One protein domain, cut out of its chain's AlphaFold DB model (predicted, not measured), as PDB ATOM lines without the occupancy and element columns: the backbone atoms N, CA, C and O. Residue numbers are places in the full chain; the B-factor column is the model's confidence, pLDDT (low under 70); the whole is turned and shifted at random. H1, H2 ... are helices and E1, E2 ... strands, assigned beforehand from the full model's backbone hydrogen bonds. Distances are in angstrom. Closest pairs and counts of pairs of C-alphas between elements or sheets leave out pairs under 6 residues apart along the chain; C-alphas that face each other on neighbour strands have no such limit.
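What this domain is: This is residues 195 to 316 of the 317 residues of an uncharacterized protein of Candidatus Nomurabacteria bacterium GW2011_GWB1_37_5 (UniProt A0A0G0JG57). A two-stranded ribbon, E1 and E2, stands at one end of the domain, and a cluster of four helices, with H1 as its core and H2, H3 and H4 around it, makes the other end. The short helix H6 sits between them, near the middle, and the small H5 lies off at the far edge beyond a link from H4. The printed part has 122 residues, with helices H1 to H5, then E1, H6 and E2 along the chain. The sheet, E1 - E2, is antiparallel; the class is mostly helix. The whole is compact, with a radius of gyration of the C-alphas of 14.6 A and spans of 40 by 33 by 26 A.

Where its parts are: E1 is residues 268 to 273, 15.4 A long, and E2 residues 310 to 315, 15.3 A, ending at C-alpha 315 (39.326, 53.959, 53.536). H6 is residues 280 to 286. H1, residues 195 to 208, begins at C-alpha 195 (51.774, 43.118, 61.200) and is 20.3 A long. H2 is residues 210 to 222, 18.3 A, H3 residues 233 to 241, H4 residues 244 to 253, and H5 residues 260 to 264.

How they stand to each other: E1 and E2 are antiparallel at 150 degrees, with N 269 and O 314 3.0 A apart, within hydrogen-bond range. The closest C-alphas of H6 and E2, Ser 285 and Leu 314, are 7.1 A apart. H6 is close to H2 but not clearly touching; C-alphas 219 and 280 are closest, at 5.8 A. H1 is the hub. It touches H3 at a steep tilt of 61 degrees, closest at C-alphas 207 and 236, 4.7 A. With residues 195 to 200 alone it touches H4, closest at C-alphas 196 and 251, 4.7 A. H1 and H2 touch only at the corner, closest at C-alphas 206 and 213, 4.5 A. H5 touches no helix. In the six helices every O i to N i+4 pair is within hydrogen-bond range.

The domain as a whole: The C-alphas farthest apart, of Lys 208 and Ala 264, are 41.4 A apart. The printed part has no cut. The link from H6 to E2, residues 287 to 309, is long. Mean pLDDT of the printed part is 78.7; 25 residues are under 70, among them 299 to 316.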
ATOM      1  N   GLY A 195      52.852  42.847  60.257       86.44
ATOM      2  CA  GLY A 195      51.774  43.118  61.200       86.44
ATOM      3  C   GLY A 195      51.525  41.935  62.130       86.44
ATOM      4  O   GLY A 195      51.276  42.129  63.319       86.44
ATOM      5  N   ALA A 196      51.647  40.713  61.610       91.88
ATOM      6  CA  ALA A 196      51.483  39.503  62.395       91.88
ATOM      7  C   ALA A 196      52.640  39.361  63.386       91.88
ATOM      8  O   ALA A 196      52.403  39.117  64.561       91.88
ATOM      9  N   LEU A 197      53.878  39.618  62.952       93.81
ATOM     10  CA  LEU A 197      55.038  39.655  63.847       93.81
ATOM     11  C   LEU A 197      54.887  40.704  64.959       93.81
ATOM     12  O   LEU A 197      55.097  40.374  66.125       93.81
ATOM     13  N   ALA A 198      54.466  41.927  64.623       90.62
ATOM     14  CA  ALA A 198      54.219  42.977  65.612       90.62
ATOM     15  C   ALA A 198      53.153  42.561  66.641       90.62
ATOM     16  O   ALA A 198      53.349  42.718  67.843       90.62
ATOM     17  N   ARG A 199      52.059  41.943  66.182       90.81
ATOM     18  CA  ARG A 199      51.007  41.425  67.063       90.81
ATOM     19  C   ARG A 199      51.509  40.319  67.993       90.81
ATOM     20  O   ARG A 199      51.184  40.332  69.178       90.81
ATOM     21  N   ILE A 200      52.288  39.366  67.475       95.50
ATOM     22  CA  ILE A 200      52.844  38.281  68.293       95.50
ATOM     23  C   ILE A 200      53.710  38.862  69.410       95.50
ATOM     24  O   ILE A 200      53.560  38.460  70.565       95.50
ATOM     25  N   GLU A 201      54.597  39.804  69.080       94.31
ATOM     26  CA  GLU A 201      55.434  40.472  70.075       94.31
ATOM     27  C   GLU A 201      54.579  41.159  71.146       94.31
ATOM     28  O   GLU A 201      54.783  40.919  72.338       94.31
ATOM     29  N   ASP A 202      53.592  41.957  70.733       91.69
ATOM     30  CA  ASP A 202      52.722  42.694  71.649       91.69
ATOM     31  C   ASP A 202      52.000  41.776  72.633       91.69
ATOM     32  O   ASP A 202      51.981  42.058  73.831       91.69
ATOM     33  N   ILE A 203      51.421  40.671  72.150       94.75
ATOM     34  CA  ILE A 203      50.676  39.740  73.004       94.75
ATOM     35  C   ILE A 203      51.622  39.029  73.976       94.75
ATOM     36  O   ILE A 203      51.289  38.887  75.155       94.75
ATOM     37  N   ILE A 204      52.814  38.617  73.524       95.50
ATOM     38  CA  ILE A 204      53.827  38.010  74.404       95.50
ATOM     39  C   ILE A 204      54.266  39.007  75.484       95.50
ATOM     40  O   ILE A 204      54.399  38.639  76.653       95.50
ATOM     41  N   GLU A 205      54.456  40.274  75.127       92.75
ATOM     42  CA  GLU A 205      54.803  41.321  76.084       92.75
ATOM     43  C   GLU A 205      53.641  41.634  77.043       92.75
ATOM     44  O   GLU A 205      53.878  41.795  78.239       92.75
ATOM     45  N   CYS A 206      52.387  41.628  76.581       94.06
ATOM     46  CA  CYS A 206      51.200  41.755  77.437       94.06
ATOM     47  C   CYS A 206      51.043  40.576  78.410       94.06
ATOM     48  O   CYS A 206      50.554  40.755  79.524       94.06
ATOM     49  N   ALA A 207      51.472  39.370  78.026       93.50
ATOM     50  CA  ALA A 207      51.452  38.204  78.910       93.50
ATOM     51  C   ALA A 207      52.408  38.355  80.109       93.50
ATOM     52  O   ALA A 207      52.199  37.721  81.150       93.50
ATOM     53  N   LYS A 208      53.451  39.181  79.947       90.06
ATOM     54  CA  LYS A 208      54.484  39.460  80.948       90.06
ATOM     55  C   LYS A 208      54.202  40.723  81.760       90.06
ATOM     56  O   LYS A 208      54.402  40.707  82.970       90.06
ATOM     57  N   ASP A 209      53.790  41.804  81.105       91.00
ATOM     58  CA  ASP A 209      53.677  43.138  81.696       91.00
ATOM     59  C   ASP A 209      52.202  43.578  81.798       91.00
ATOM     60  O   ASP A 209      51.595  43.950  80.784       91.00
ATOM     61  N   PRO A 210      51.616  43.590  83.014       91.12
ATOM     62  CA  PRO A 210      50.244  44.041  83.232       91.12
ATOM     63  C   PRO A 210      49.986  45.471  82.749       91.12
ATOM     64  O   PRO A 210      48.909  45.753  82.236       91.12
ATOM     65  N   ALA A 211      50.975  46.368  82.829       90.88
ATOM     66  CA  ALA A 211      50.800  47.749  82.387       90.88
ATOM     67  C   ALA A 211      50.668  47.848  80.859       90.88
ATOM     68  O   ALA A 211      49.951  48.714  80.350       90.88
ATOM     69  N   LYS A 212      51.339  46.962  80.107       89.81
ATOM     70  CA  LYS A 212      51.141  46.846  78.654       89.81
ATOM     71  C   LYS A 212      49.776  46.261  78.327       89.81
ATOM     72  O   LYS A 212      49.098  46.809  77.460       89.81
ATOM     73  N   LEU A 213      49.359  45.223  79.051       93.19
ATOM     74  CA  LEU A 213      48.033  44.630  78.891       93.19
ATOM     75  C   LEU A 213      46.921  45.658  79.144       93.19
ATOM     76  O   LEU A 213      46.007  45.769  78.333       93.19
ATOM     77  N   ASP A 214      47.010  46.451  80.211       92.06
ATOM     78  CA  ASP A 214      46.009  47.477  80.524       92.06
ATOM     79  C   ASP A 214      45.917  48.540  79.424       92.06
ATOM     80  O   ASP A 214      44.819  48.927  79.016       92.06
ATOM     81  N   ARG A 215      47.063  48.973  78.879       88.69
ATOM     82  CA  ARG A 215      47.104  49.884  77.724       88.69
ATOM     83  C   ARG A 215      46.478  49.253  76.483       88.69
ATOM     84  O   ARG A 215      45.706  49.921  75.802       88.69
ATOM     85  N   PHE A 216      46.783  47.985  76.213       89.25
ATOM     86  CA  PHE A 216      46.232  47.257  75.071       89.25
ATOM     87  C   PHE A 216      44.713  47.117  75.173       89.25
ATOM     88  O   PHE A 216      43.989  47.444  74.238       89.25
ATOM     89  N   ARG A 217      44.207  46.731  76.348       91.56
ATOM     90  CA  ARG A 217      42.767  46.634  76.613       91.56
ATOM     91  C   ARG A 217      42.069  47.982  76.522       91.56
ATOM     92  O   ARG A 217      40.955  48.049  76.017       91.56
ATOM     93  N   LYS A 218      42.703  49.056  77.005       89.00
ATOM     94  CA  LYS A 218      42.155  50.410  76.875       89.00
ATOM     95  C   LYS A 218      41.972  50.781  75.401       89.00
ATOM     96  O   LYS A 218      40.889  51.218  75.034       89.00
ATOM     97  N   ALA A 219      42.979  50.523  74.566       86.25
ATOM     98  CA  ALA A 219      42.886  50.740  73.125       86.25
ATOM     99  C   ALA A 219      41.773  49.902  72.474       86.25
ATOM    100  O   ALA A 219      40.976  50.447  71.720       86.25
ATOM    101  N   GLN A 220      41.654  48.615  72.821       86.94
ATOM    102  CA  GLN A 220      40.567  47.761  72.318       86.94
ATOM    103  C   GLN A 220      39.169  48.286  72.706       86.94
ATOM    104  O   GLN A 220      38.241  48.270  71.900       86.94
ATOM    105  N   LYS A 221      39.012  48.795  73.934       87.75
ATOM    106  CA  LYS A 221      37.752  49.406  74.389       87.75
ATOM    107  C   LYS A 221      37.428  50.692  73.632       87.75
ATOM    108  O   LYS A 221      36.274  50.909  73.272       87.75
ATOM    109  N   GLU A 222      38.430  51.524  73.357       85.81
ATOM    110  CA  GLU A 222      38.270  52.734  72.537       85.81
ATOM    111  C   GLU A 222      37.857  52.403  71.093       85.81
ATOM    112  O   GLU A 222      37.118  53.171  70.478       85.81
ATOM    113  N   THR A 223      38.251  51.235  70.576       78.81
ATOM    114  CA  THR A 223      37.842  50.734  69.254       78.81
ATOM    115  C   THR A 223      36.552  49.921  69.250       78.81
ATOM    116  O   THR A 223      36.248  49.297  68.238       78.81
ATOM    117  N   GLN A 224      35.788  49.922  70.348       83.00
ATOM    118  CA  GLN A 224      34.529  49.176  70.476       83.00
ATOM    119  C   GLN A 224      34.680  47.668  70.211       83.00
ATOM    120  O   GLN A 224      33.746  47.015  69.748       83.00
ATOM    121  N   THR A 225      35.854  47.100  70.508       83.19
ATOM    122  CA  THR A 225      36.053  45.648  70.458       83.19
ATOM    123  C   THR A 225      35.108  44.975  71.467       83.19
ATOM    124  O   THR A 225      35.051  45.436  72.613       83.19
ATOM    125  N   PRO A 226      34.380  43.910  71.080       86.81
ATOM    126  CA  PRO A 226      33.510  43.161  71.987       86.81
ATOM    127  C   PRO A 226      34.233  42.714  73.268       86.81
ATOM    128  O   PRO A 226      35.412  42.357  73.236       86.81
ATOM    129  N   GLU A 227      33.542  42.730  74.416       85.00
ATOM    130  CA  GLU A 227      34.156  42.416  75.723       85.00
ATOM    131  C   GLU A 227      34.726  40.983  75.759       85.00
ATOM    132  O   GLU A 227      35.767  40.736  76.371       85.00
ATOM    133  N   ASP A 228      34.089  40.047  75.051       87.44
ATOM    134  CA  ASP A 228      34.522  38.659  74.891       87.44
ATOM    135  C   ASP A 228      35.728  38.499  73.956       87.44
ATOM    136  O   ASP A 228      36.437  37.498  74.065       87.44
ATOM    137  N   GLU A 229      36.039  39.489  73.119       85.38
ATOM    138  CA  GLU A 229      37.236  39.542  72.267       85.38
ATOM    139  C   GLU A 229      38.413  40.271  72.930       85.38
ATOM    140  O   GLU A 229      39.562  40.130  72.495       85.38
ATOM    141  N   LEU A 230      38.180  40.993  74.032       89.81
ATOM    142  CA  LEU A 230      39.252  41.692  74.737       89.81
ATOM    143  C   LEU A 230      40.358  40.734  75.182       89.81
ATOM    144  O   LEU A 230      40.121  39.608  75.649       89.81
ATOM    145  N   LEU A 231      41.594  41.217  75.070       93.19
ATOM    146  CA  LEU A 231      42.763  40.492  75.527       93.19
ATOM    147  C   LEU A 231      42.743  40.438  77.058       93.19
ATOM    148  O   LEU A 231      42.701  41.462  77.737       93.19
ATOM    149  N   THR A 232      42.791  39.233  77.614       94.88
ATOM    150  CA  THR A 232      42.966  39.005  79.053       94.88
ATOM    151  C   THR A 232      44.372  38.477  79.319       94.88
ATOM    152  O   THR A 232      45.036  37.973  78.412       94.88
ATOM    153  N   ALA A 233      44.833  38.547  80.570       94.75
ATOM    154  CA  ALA A 233      46.124  37.970  80.949       94.75
ATOM    155  C   ALA A 233      46.185  36.463  80.645       94.75
ATOM    156  O   ALA A 233      47.216  35.954  80.212       94.75
ATOM    157  N   GLU A 234      45.067  35.756  80.828       95.31
ATOM    158  CA  GLU A 234      44.943  34.331  80.515       95.31
ATOM    159  C   GLU A 234      45.062  34.072  79.013       95.31
ATOM    160  O   GLU A 234      45.881  33.248  78.610       95.31
ATOM    161  N   LYS A 235      44.337  34.829  78.176       95.19
ATOM    162  CA  LYS A 235      44.443  34.733  76.712       95.19
ATOM    163  C   LYS A 235      45.853  35.054  76.221       95.19
ATOM    164  O   LYS A 235      46.390  34.318  75.400       95.19
ATOM    165  N   ALA A 236      46.480  36.101  76.760       95.56
ATOM    166  CA  ALA A 236      47.840  36.483  76.392       95.56
ATOM    167  C   ALA A 236      48.857  35.384  76.747       95.56
ATOM    168  O   ALA A 236      49.703  35.025  75.925       95.56
ATOM    169  N   ARG A 237      48.751  34.787  77.943       95.38
ATOM    170  CA  ARG A 237      49.603  33.658  78.360       95.38
ATOM    171  C   ARG A 237      49.349  32.404  77.526       95.38
ATOM    172  O   ARG A 237      50.312  31.747  77.135       95.38
ATOM    173  N   ALA A 238      48.086  32.087  77.240       96.38
ATOM    174  CA  ALA A 238      47.718  30.961  76.388       96.38
ATOM    175  C   ALA A 238      48.325  31.121  74.988       96.38
ATOM    176  O   ALA A 238      49.018  30.216  74.523       96.38
ATOM    177  N   PHE A 239      48.171  32.299  74.378       96.50
ATOM    178  CA  PHE A 239      48.762  32.642  73.086       96.50
ATOM    179  C   PHE A 239      50.294  32.529  73.105       96.50
ATOM    180  O   PHE A 239      50.874  31.827  72.276       96.50
ATOM    181  N   ALA A 240      50.972  33.122  74.095       95.38
ATOM    182  CA  ALA A 240      52.430  33.025  74.247       95.38
ATOM    183  C   ALA A 240      52.923  31.565  74.410       95.38
ATOM    184  O   ALA A 240      54.034  31.202  73.995       95.38
ATOM    185  N   GLY A 241      52.079  30.700  74.980       95.06
ATOM    186  CA  GLY A 241      52.315  29.267  75.137       95.06
ATOM    187  C   GLY A 241      52.256  28.461  73.833       95.06
ATOM    188  O   GLY A 241      52.956  27.451  73.727       95.06
ATOM    189  N   MET A 242      51.524  28.917  72.814       95.94
ATOM    190  CA  MET A 242      51.318  28.187  71.554       95.94
ATOM    191  C   MET A 242      52.594  28.017  70.712       95.94
ATOM    192  O   MET A 242      53.593  28.716  70.891       95.94
ATOM    193  N   ALA A 243      52.574  27.080  69.761       96.06
ATOM    194  CA  ALA A 243      53.619  26.984  68.740       96.06
ATOM    195  C   ALA A 243      53.632  28.249  67.862       96.06
ATOM    196  O   ALA A 243      52.567  28.775  67.540       96.06
ATOM    197  N   PHE A 244      54.814  28.697  67.427       97.31
ATOM    198  CA  PHE A 244      54.943  29.915  66.614       97.31
ATOM    199  C   PHE A 244      54.114  29.851  65.325       97.31
ATOM    200  O   PHE A 244      53.480  30.832  64.969       97.31
ATOM    201  N   ALA A 245      54.036  28.681  64.677       96.69
ATOM    202  CA  ALA A 245      53.168  28.473  63.515       96.69
ATOM    203  C   ALA A 245      51.718  28.893  63.790       96.69
ATOM    204  O   ALA A 245      51.132  29.619  62.996       96.69
ATOM    205  N   LYS A 246      51.165  28.492  64.944       96.50
ATOM    206  CA  LYS A 246      49.796  28.838  65.342       96.50
ATOM    207  C   LYS A 246      49.659  30.321  65.656       96.50
ATOM    208  O   LYS A 246      48.752  30.952  65.135       96.50
ATOM    209  N   GLN A 247      50.593  30.883  66.424       97.06
ATOM    210  CA  GLN A 247      50.613  32.321  66.713       97.06
ATOM    211  C   GLN A 247      50.635  33.155  65.427       97.06
ATOM    212  O   GLN A 247      49.931  34.159  65.317       97.06
ATOM    213  N   TYR A 248      51.428  32.722  64.447       96.00
ATOM    214  CA  TYR A 248      51.575  33.397  63.168       96.00
ATOM    215  C   TYR A 248      50.325  33.260  62.307       96.00
ATOM    216  O   TYR A 248      49.812  34.265  61.827       96.00
ATOM    217  N   THR A 249      49.756  32.057  62.206       94.50
ATOM    218  CA  THR A 249      48.474  31.832  61.531       94.50
ATOM    219  C   THR A 249      47.340  32.651  62.151       94.50
ATOM    220  O   THR A 249      46.617  33.319  61.419       94.50
ATOM    221  N   GLU A 250      47.181  32.643  63.476       93.81
ATOM    222  CA  GLU A 250      46.142  33.422  64.166       93.81
ATOM    223  C   GLU A 250      46.324  34.927  63.928       93.81
ATOM    224  O   GLU A 250      45.367  35.624  63.599       93.81
ATOM    225  N   SER A 251      47.564  35.420  63.985       91.69
ATOM    226  CA  SER A 251      47.864  36.843  63.779       91.69
ATOM    227  C   SER A 251      47.681  37.311  62.328       91.69
ATOM    228  O   SER A 251      47.400  38.495  62.094       91.69
ATOM    229  N   ILE A 252      47.841  36.407  61.355       89.25
ATOM    230  CA  ILE A 252      47.514  36.645  59.941       89.25
ATOM    231  C   ILE A 252      45.994  36.657  59.755       89.25
ATOM    232  O   ILE A 252      45.470  37.600  59.173       89.25
ATOM    233  N   LYS A 253      45.270  35.672  60.302       87.62
ATOM    234  CA  LYS A 253      43.799  35.599  60.205       87.62
ATOM    235  C   LYS A 253      43.124  36.837  60.791       87.62
ATOM    236  O   LYS A 253      42.231  37.410  60.176       87.62
ATOM    237  N   GLU A 254      43.604  37.301  61.938       82.88
ATOM    238  CA  GLU A 254      43.083  38.503  62.589       82.88
ATOM    239  C   GLU A 254      43.481  39.808  61.874       82.88
ATOM    240  O   GLU A 254      42.945  40.873  62.165       82.88
ATOM    241  N   ALA A 255      44.398  39.771  60.898       77.62
ATOM    242  CA  ALA A 255      44.609  40.931  60.029       77.62
ATOM    243  C   ALA A 255      43.342  41.284  59.235       77.62
ATOM    244  O   ALA A 255      43.181  42.439  58.828       77.62
ATOM    245  N   GLY A 256      42.451  40.307  59.041       75.12
ATOM    246  CA  GLY A 256      41.327  40.375  58.123       75.12
ATOM    247  C   GLY A 256      41.769  40.163  56.677       75.12
ATOM    248  O   GLY A 256      42.955  40.175  56.350       75.12
ATOM    249  N   GLU A 257      40.798  39.990  55.792       74.81
ATOM    250  CA  GLU A 257      41.037  39.863  54.357       74.81
ATOM    251  C   GLU A 257      40.572  41.121  53.629       74.81
ATOM    252  O   GLU A 257      39.554  41.727  53.975       74.81
ATOM    253  N   ILE A 258      41.303  41.518  52.585       75.69
ATOM    254  CA  ILE A 258      40.853  42.594  51.700       75.69
ATOM    255  C   ILE A 258      39.744  42.033  50.802       75.69
ATOM    256  O   ILE A 258      40.020  41.425  49.758       75.69
ATOM    257  N   THR A 259      38.500  42.260  51.219       79.50
ATOM    258  CA  THR A 259      37.283  41.869  50.495       79.50
ATOM    259  C   THR A 259      37.133  42.626  49.173       79.50
ATOM    260  O   THR A 259      37.728  43.688  48.965       79.50
ATOM    261  N   SER A 260      36.327  42.088  48.255       80.56
ATOM    262  CA  SER A 260      36.035  42.737  46.971       80.56
ATOM    263  C   SER A 260      35.378  44.105  47.167       80.56
ATOM    264  O   SER A 260      35.721  45.059  46.470       80.56
ATOM    265  N   GLU A 261      34.505  44.231  48.167       80.00
ATOM    266  CA  GLU A 261      33.857  45.485  48.552       80.00
ATOM    267  C   GLU A 261      34.881  46.519  49.032       80.00
ATOM    268  O   GLU A 261      34.791  47.687  48.663       80.00
ATOM    269  N   MET A 262      35.885  46.098  49.810       75.38
ATOM    270  CA  MET A 262      36.969  46.980  50.255       75.38
ATOM    271  C   MET A 262      37.874  47.431  49.105       75.38
ATOM    272  O   MET A 262      38.369  48.551  49.148       75.38
ATOM    273  N   ARG A 263      38.090  46.595  48.077       78.75
ATOM    274  CA  ARG A 263      38.855  46.992  46.875       78.75
ATOM    275  C   ARG A 263      38.078  47.938  45.965       78.75
ATOM    276  O   ARG A 263      38.695  48.730  45.263       78.75
ATOM    277  N   ALA A 264      36.752  47.815  45.940       81.31
ATOM    278  CA  ALA A 264      35.881  48.669  45.138       81.31
ATOM    279  C   ALA A 264      35.710  50.074  45.743       81.31
ATOM    280  O   ALA A 264      35.378  51.017  45.023       81.31
ATOM    281  N   GLU A 265      35.944  50.229  47.049       77.12
ATOM    282  CA  GLU A 265      35.920  51.531  47.708       77.12
ATOM    283  C   GLU A 265      37.154  52.357  47.319       77.12
ATOM    284  O   GLU A 265      38.295  51.950  47.517       77.12
ATOM    285  N   THR A 266      36.916  53.543  46.765       77.25
ATOM    286  CA  THR A 266      37.962  54.470  46.294       77.25
ATOM    287  C   THR A 266      37.990  55.766  47.098       77.25
ATOM    288  O   THR A 266      38.918  56.567  46.960       77.25
ATOM    289  N   LYS A 267      37.000  55.987  47.972       80.00
ATOM    290  CA  LYS A 267      36.966  57.125  48.886       80.00
ATOM    291  C   LYS A 267      37.956  56.889  50.015       80.00
ATOM    292  O   LYS A 267      37.901  55.892  50.732       80.00
ATOM    293  N   GLY A 268      38.822  57.867  50.232       73.25
ATOM    294  CA  GLY A 268      39.727  57.863  51.367       73.25
ATOM    295  C   GLY A 268      40.028  59.267  51.854       73.25
ATOM    296  O   GLY A 268      39.870  60.251  51.129       73.25
ATOM    297  N   LYS A 269      40.473  59.365  53.105       78.62
ATOM    298  CA  LYS A 269      40.994  60.608  53.674       78.62
ATOM    299  C   LYS A 269      42.421  60.384  54.128       78.62
ATOM    300  O   LYS A 269      42.733  59.387  54.775       78.62
ATOM    301  N   TRP A 270      43.272  61.358  53.844       78.00
ATOM    302  CA  TRP A 270      44.592  61.422  54.448       78.00
ATOM    303  C   TRP A 270      44.460  61.858  55.902       78.00
ATOM    304  O   TRP A 270      44.028  62.978  56.185       78.00
ATOM    305  N   ILE A 271      44.836  60.975  56.825       78.81
ATOM    306  CA  ILE A 271      44.973  61.317  58.242       78.81
ATOM    307  C   ILE A 271      46.460  61.347  58.574       78.81
ATOM    308  O   ILE A 271      47.213  60.418  58.272       78.81
ATOM    309  N   LYS A 272      46.887  62.466  59.160       78.56
ATOM    310  CA  LYS A 272      48.260  62.674  59.603       78.56
ATOM    311  C   LYS A 272      48.363  62.301  61.074       78.56
ATOM    312  O   LYS A 272      47.703  62.916  61.907       78.56
ATOM    313  N   TYR A 273      49.249  61.362  61.376       76.81
ATOM    314  CA  TYR A 273      49.601  61.011  62.746       76.81
ATOM    315  C   TYR A 273      50.922  61.684  63.106       76.81
ATOM    316  O   TYR A 273      51.925  61.543  62.398       76.81
ATOM    317  N   SER A 274      50.905  62.487  64.170       71.25
ATOM    318  CA  SER A 274      52.103  63.176  64.643       71.25
ATOM    319  C   SER A 274      53.064  62.183  65.280       71.25
ATOM    320  O   SER A 274      52.658  61.238  65.958       71.25
ATOM    321  N   GLN A 275      54.353  62.426  65.081       67.06
ATOM    322  CA  GLN A 275      55.400  61.698  65.777       67.06
ATOM    323  C   GLN A 275      55.217  61.848  67.297       67.06
ATOM    324  O   GLN A 275      54.812  62.915  67.757       67.06
ATOM    325  N   ASP A 276      55.459  60.770  68.046       67.81
ATOM    326  CA  ASP A 276      55.339  60.700  69.512       67.81
ATOM    327  C   ASP A 276      53.921  60.956  70.077       67.81
ATOM    328  O   ASP A 276      53.742  61.063  71.292       67.81
ATOM    329  N   SER A 277      52.897  61.015  69.214       71.69
ATOM    330  CA  SER A 277      51.489  61.064  69.630       71.69
ATOM    331  C   SER A 277      50.962  59.685  70.048       71.69
ATOM    332  O   SER A 277      51.653  58.673  69.911       71.69
ATOM    333  N   ASP A 278      49.744  59.634  70.593       74.56
ATOM    334  CA  ASP A 278      49.155  58.366  71.021       74.56
ATOM    335  C   ASP A 278      48.903  57.426  69.817       74.56
ATOM    336  O   ASP A 278      48.111  57.765  68.934       74.56
ATOM    337  N   PRO A 279      49.550  56.242  69.748       75.25
ATOM    338  CA  PRO A 279      49.442  55.321  68.621       75.25
ATOM    339  C   PRO A 279      48.077  54.645  68.503       75.25
ATOM    340  O   PRO A 279      47.817  54.034  67.471       75.25
ATOM    341  N   THR A 280      47.209  54.747  69.513       79.12
ATOM    342  CA  THR A 280      45.899  54.086  69.548       79.12
ATOM    343  C   THR A 280      45.062  54.405  68.314       79.12
ATOM    344  O   THR A 280      44.514  53.498  67.695       79.12
ATOM    345  N   ALA A 281      45.044  55.670  67.885       79.00
ATOM    346  CA  ALA A 281      44.287  56.087  66.707       79.00
ATOM    347  C   ALA A 281      44.833  55.473  65.403       79.00
ATOM    348  O   ALA A 281      44.058  54.997  64.577       79.00
ATOM    349  N   LEU A 282      46.161  55.428  65.229       80.25
ATOM    350  CA  LEU A 282      46.786  54.782  64.067       80.25
ATOM    351  C   LEU A 282      46.534  53.273  64.090       80.25
ATOM    352  O   LEU A 282      46.118  52.707  63.080       80.25
ATOM    353  N   TRP A 283      46.751  52.642  65.240       80.81
ATOM    354  CA  TRP A 283      46.534  51.217  65.450       80.81
ATOM    355  C   TRP A 283      45.098  50.817  65.106       80.81
ATOM    356  O   TRP A 283      44.901  49.943  64.263       80.81
ATOM    357  N   ALA A 284      44.111  51.516  65.674       80.75
ATOM    358  CA  ALA A 284      42.685  51.317  65.423       80.75
ATOM    359  C   ALA A 284      42.352  51.358  63.930       80.75
ATOM    360  O   ALA A 284      41.621  50.522  63.408       80.75
ATOM    361  N   SER A 285      42.949  52.319  63.229       76.38
ATOM    362  CA  SER A 285      42.695  52.569  61.817       76.38
ATOM    363  C   SER A 285      43.184  51.445  60.885       76.38
ATOM    364  O   SER A 285      42.725  51.344  59.746       76.38
ATOM    365  N   LEU A 286      44.085  50.584  61.374       79.75
ATOM    366  CA  LEU A 286      44.689  49.480  60.623       79.75
ATOM    367  C   LEU A 286      44.070  48.107  60.935       79.75
ATOM    368  O   LEU A 286      44.357  47.148  60.213       79.75
ATOM    369  N   GLN A 287      43.243  47.989  61.981       78.62
ATOM    370  CA  GLN A 287      42.651  46.705  62.371       78.62
ATOM    371  C   GLN A 287      41.634  46.218  61.330       78.62
ATOM    372  O   GLN A 287      40.874  47.013  60.775       78.62
ATOM    373  N   ASN A 288      41.615  44.906  61.065       73.44
ATOM    374  CA  ASN A 288      40.703  44.255  60.113       73.44
ATOM    375  C   ASN A 288      40.763  44.816  58.677       73.44
ATOM    376  O   ASN A 288      39.790  44.733  57.927       73.44
ATOM    377  N   LYS A 289      41.889  45.426  58.281       73.94
ATOM    378  CA  LYS A 289      42.088  45.980  56.929       73.94
ATOM    379  C   LYS A 289      42.892  45.071  55.996       73.94
ATOM    380  O   LYS A 289      43.162  45.467  54.868       73.94
ATOM    381  N   GLY A 290      43.320  43.899  56.461       66.44
ATOM    382  CA  GLY A 290      44.194  42.987  55.719       66.44
ATOM    383  C   GLY A 290      45.570  43.575  55.408       66.44
ATOM    384  O   GLY A 290      46.188  43.212  54.411       66.44
ATOM    385  N   THR A 291      46.047  44.522  56.226       70.88
ATOM    386  CA  THR A 291      47.354  45.159  56.019       70.88
ATOM    387  C   THR A 291      48.457  44.406  56.766       70.88
ATOM    388  O   THR A 291      48.405  44.206  57.981       70.88
ATOM    389  N   ALA A 292      49.518  44.046  56.043       66.56
ATOM    390  CA  ALA A 292      50.714  43.402  56.597       66.56
ATOM    391  C   ALA A 292      51.722  44.418  57.186       66.56
ATOM    392  O   ALA A 292      52.932  44.189  57.183       66.56
ATOM    393  N   TRP A 293      51.257  45.592  57.631       74.50
ATOM    394  CA  TRP A 293      52.128  46.689  58.068       74.50
ATOM    395  C   TRP A 293      52.587  46.510  59.518       74.50
ATOM    396  O   TRP A 293      51.787  46.201  60.397       74.50
ATOM    397  N   CYS A 294      53.867  46.789  59.802       63.38
ATOM    398  CA  CYS A 294      54.430  46.693  61.159       63.38
ATOM    399  C   CYS A 294      53.799  47.679  62.158       63.38
ATOM    400  O   CYS A 294      53.884  47.475  63.363       63.38
ATOM    401  N   THR A 295      53.127  48.732  61.681       69.25
ATOM    402  CA  THR A 295      52.373  49.683  62.515       69.25
ATOM    403  C   THR A 295      51.049  49.121  63.043       69.25
ATOM    404  O   THR A 295      50.337  49.832  63.744       69.25
ATOM    405  N   ARG A 296      50.709  47.867  62.713       74.12
ATOM    406  CA  ARG A 296      49.553  47.144  63.263       74.12
ATOM    407  C   ARG A 296      49.756  46.713  64.722       74.12
ATOM    408  O   ARG A 296      48.770  46.411  65.386       74.12
ATOM    409  N   GLY A 297      50.994  46.709  65.220       68.75
ATOM    410  CA  GLY A 297      51.283  46.525  66.644       68.75
ATOM    411  C   GLY A 297      51.081  47.804  67.467       68.75
ATOM    412  O   GLY A 297      51.252  48.916  66.966       68.75
ATOM    413  N   LEU A 298      50.714  47.641  68.736       70.12
ATOM    414  CA  LEU A 298      50.405  48.685  69.708       70.12
ATOM    415  C   LEU A 298      51.493  48.876  70.788       70.12
ATOM    416  O   LEU A 298      51.633  49.996  71.293       70.12
ATOM    417  N   CYS A 299      52.239  47.835  71.197       54.00
ATOM    418  CA  CYS A 299      52.958  47.836  72.484       54.00
ATOM    419  C   CYS A 299      54.446  48.239  72.471       54.00
ATOM    420  O   CYS A 299      54.948  48.540  73.561       54.00
ATOM    421  N   ASP A 300      55.158  48.342  71.338       50.84
ATOM    422  CA  ASP A 300      56.531  48.904  71.325       50.84
ATOM    423  C   ASP A 300      56.646  50.235  70.551       50.84
ATOM    424  O   ASP A 300      56.638  50.313  69.324       50.84
ATOM    425  N   ARG A 301      56.787  51.318  71.330       50.31
ATOM    426  CA  ARG A 301      56.899  52.722  70.895       50.31
ATOM    427  C   ARG A 301      58.350  53.162  70.621       50.31
ATOM    428  O   ARG A 301      58.642  54.355  70.621       50.31
ATOM    429  N   ARG A 302      59.289  52.235  70.399       41.94
ATOM    430  CA  ARG A 302      60.667  52.554  69.955       41.94
ATOM    431  C   ARG A 302      60.896  52.400  68.455       41.94
ATOM    432  O   ARG A 302      62.040  52.433  68.017       41.94
ATOM    433  N   ASN A 303      59.834  52.273  67.668       45.25
ATOM    434  CA  ASN A 303      59.914  52.076  66.229       45.25
ATOM    435  C   ASN A 303      60.544  53.299  65.505       45.25
ATOM    436  O   ASN A 303      59.929  54.369  65.472       45.25
ATOM    437  N   PRO A 304      61.735  53.178  64.881       39.81
ATOM    438  CA  PRO A 304      62.310  54.225  64.032       39.81
ATOM    439  C   PRO A 304      61.447  54.520  62.801       39.81
ATOM    440  O   PRO A 304      61.457  55.651  62.313       39.81
ATOM    441  N   ALA A 305      60.663  53.546  62.323       40.56
ATOM    442  CA  ALA A 305      59.668  53.785  61.290       40.56
ATOM    443  C   ALA A 305      58.634  54.792  61.799       40.56
ATOM    444  O   ALA A 305      58.462  55.792  61.119       40.56
ATOM    445  N   GLN A 306      58.081  54.639  63.017       39.41
ATOM    446  CA  GLN A 306      57.155  55.595  63.672       39.41
ATOM    447  C   GLN A 306      57.777  56.956  64.044       39.41
ATOM    448  O   GLN A 306      57.045  57.908  64.311       39.41
ATOM    449  N   ARG A 307      59.112  57.097  63.982       39.69
ATOM    450  CA  ARG A 307      59.797  58.407  64.025       39.69
ATOM    451  C   ARG A 307      59.694  59.189  62.713       39.69
ATOM    452  O   ARG A 307      60.187  60.309  62.621       39.69
ATOM    453  N   ARG A 308      59.080  58.617  61.677       42.31
ATOM    454  CA  ARG A 308      58.746  59.315  60.434       42.31
ATOM    455  C   ARG A 308      57.284  59.752  60.483       42.31
ATOM    456  O   ARG A 308      56.446  59.095  61.084       42.31
ATOM    457  N   ARG A 309      56.961  60.885  59.859       37.72
ATOM    458  CA  ARG A 309      55.566  61.330  59.715       37.72
ATOM    459  C   ARG A 309      54.814  60.308  58.854       37.72
ATOM    460  O   ARG A 309      55.197  60.121  57.702       37.72
ATOM    461  N   PHE A 310      53.752  59.696  59.381       47.34
ATOM    462  CA  PHE A 310      52.873  58.829  58.591       47.34
ATOM    463  C   PHE A 310      51.690  59.625  58.067       47.34
ATOM    464  O   PHE A 310      50.941  60.253  58.820       47.34
ATOM    465  N   LEU A 311      51.534  59.559  56.754       38.81
ATOM    466  CA  LEU A 311      50.289  59.827  56.063       38.81
ATOM    467  C   LEU A 311      49.678  58.460  55.780       38.81
ATOM    468  O   LEU A 311      50.226  57.689  54.996       38.81
ATOM    469  N   CYS A 312      48.584  58.145  56.466       50.47
ATOM    470  CA  CYS A 312      47.826  56.931  56.206       50.47
ATOM    471  C   CYS A 312      46.592  57.323  55.392       50.47
ATOM    472  O   CYS A 312      45.837  58.210  55.808       50.47
ATOM    473  N   LEU A 313      46.407  56.703  54.226       43.25
ATOM    474  CA  LEU A 313      45.156  56.808  53.489       43.25
ATOM    475  C   LEU A 313      44.155  55.880  54.169       43.25
ATOM    476  O   LEU A 313      44.303  54.661  54.122       43.25
ATOM    477  N   LEU A 314      43.156  56.462  54.820       49.81
ATOM    478  CA  LEU A 314      42.097  55.690  55.447       49.81
ATOM    479  C   LEU A 314      40.910  55.566  54.514       49.81
ATOM    480  O   LEU A 314      40.305  56.575  54.153       49.81
ATOM    481  N   TYR A 315      40.584  54.323  54.172       44.62
ATOM    482  CA  TYR A 315      39.326  53.959  53.536       44.62
ATOM    483  C   TYR A 315      38.231  53.982  54.601       44.62
ATOM    484  O   TYR A 315      38.223  53.159  55.527       44.62
ATOM    485  N   PHE A 316      37.352  54.975  54.497       40.84
ATOM    486  CA  PHE A 316      36.167  55.075  55.336       40.84
ATOM    487  C   PHE A 316      35.138  54.047  54.869       40.84
ATOM    488  O   PHE A 316      34.874  53.939  53.673       40.84
TER     489      PHE A 316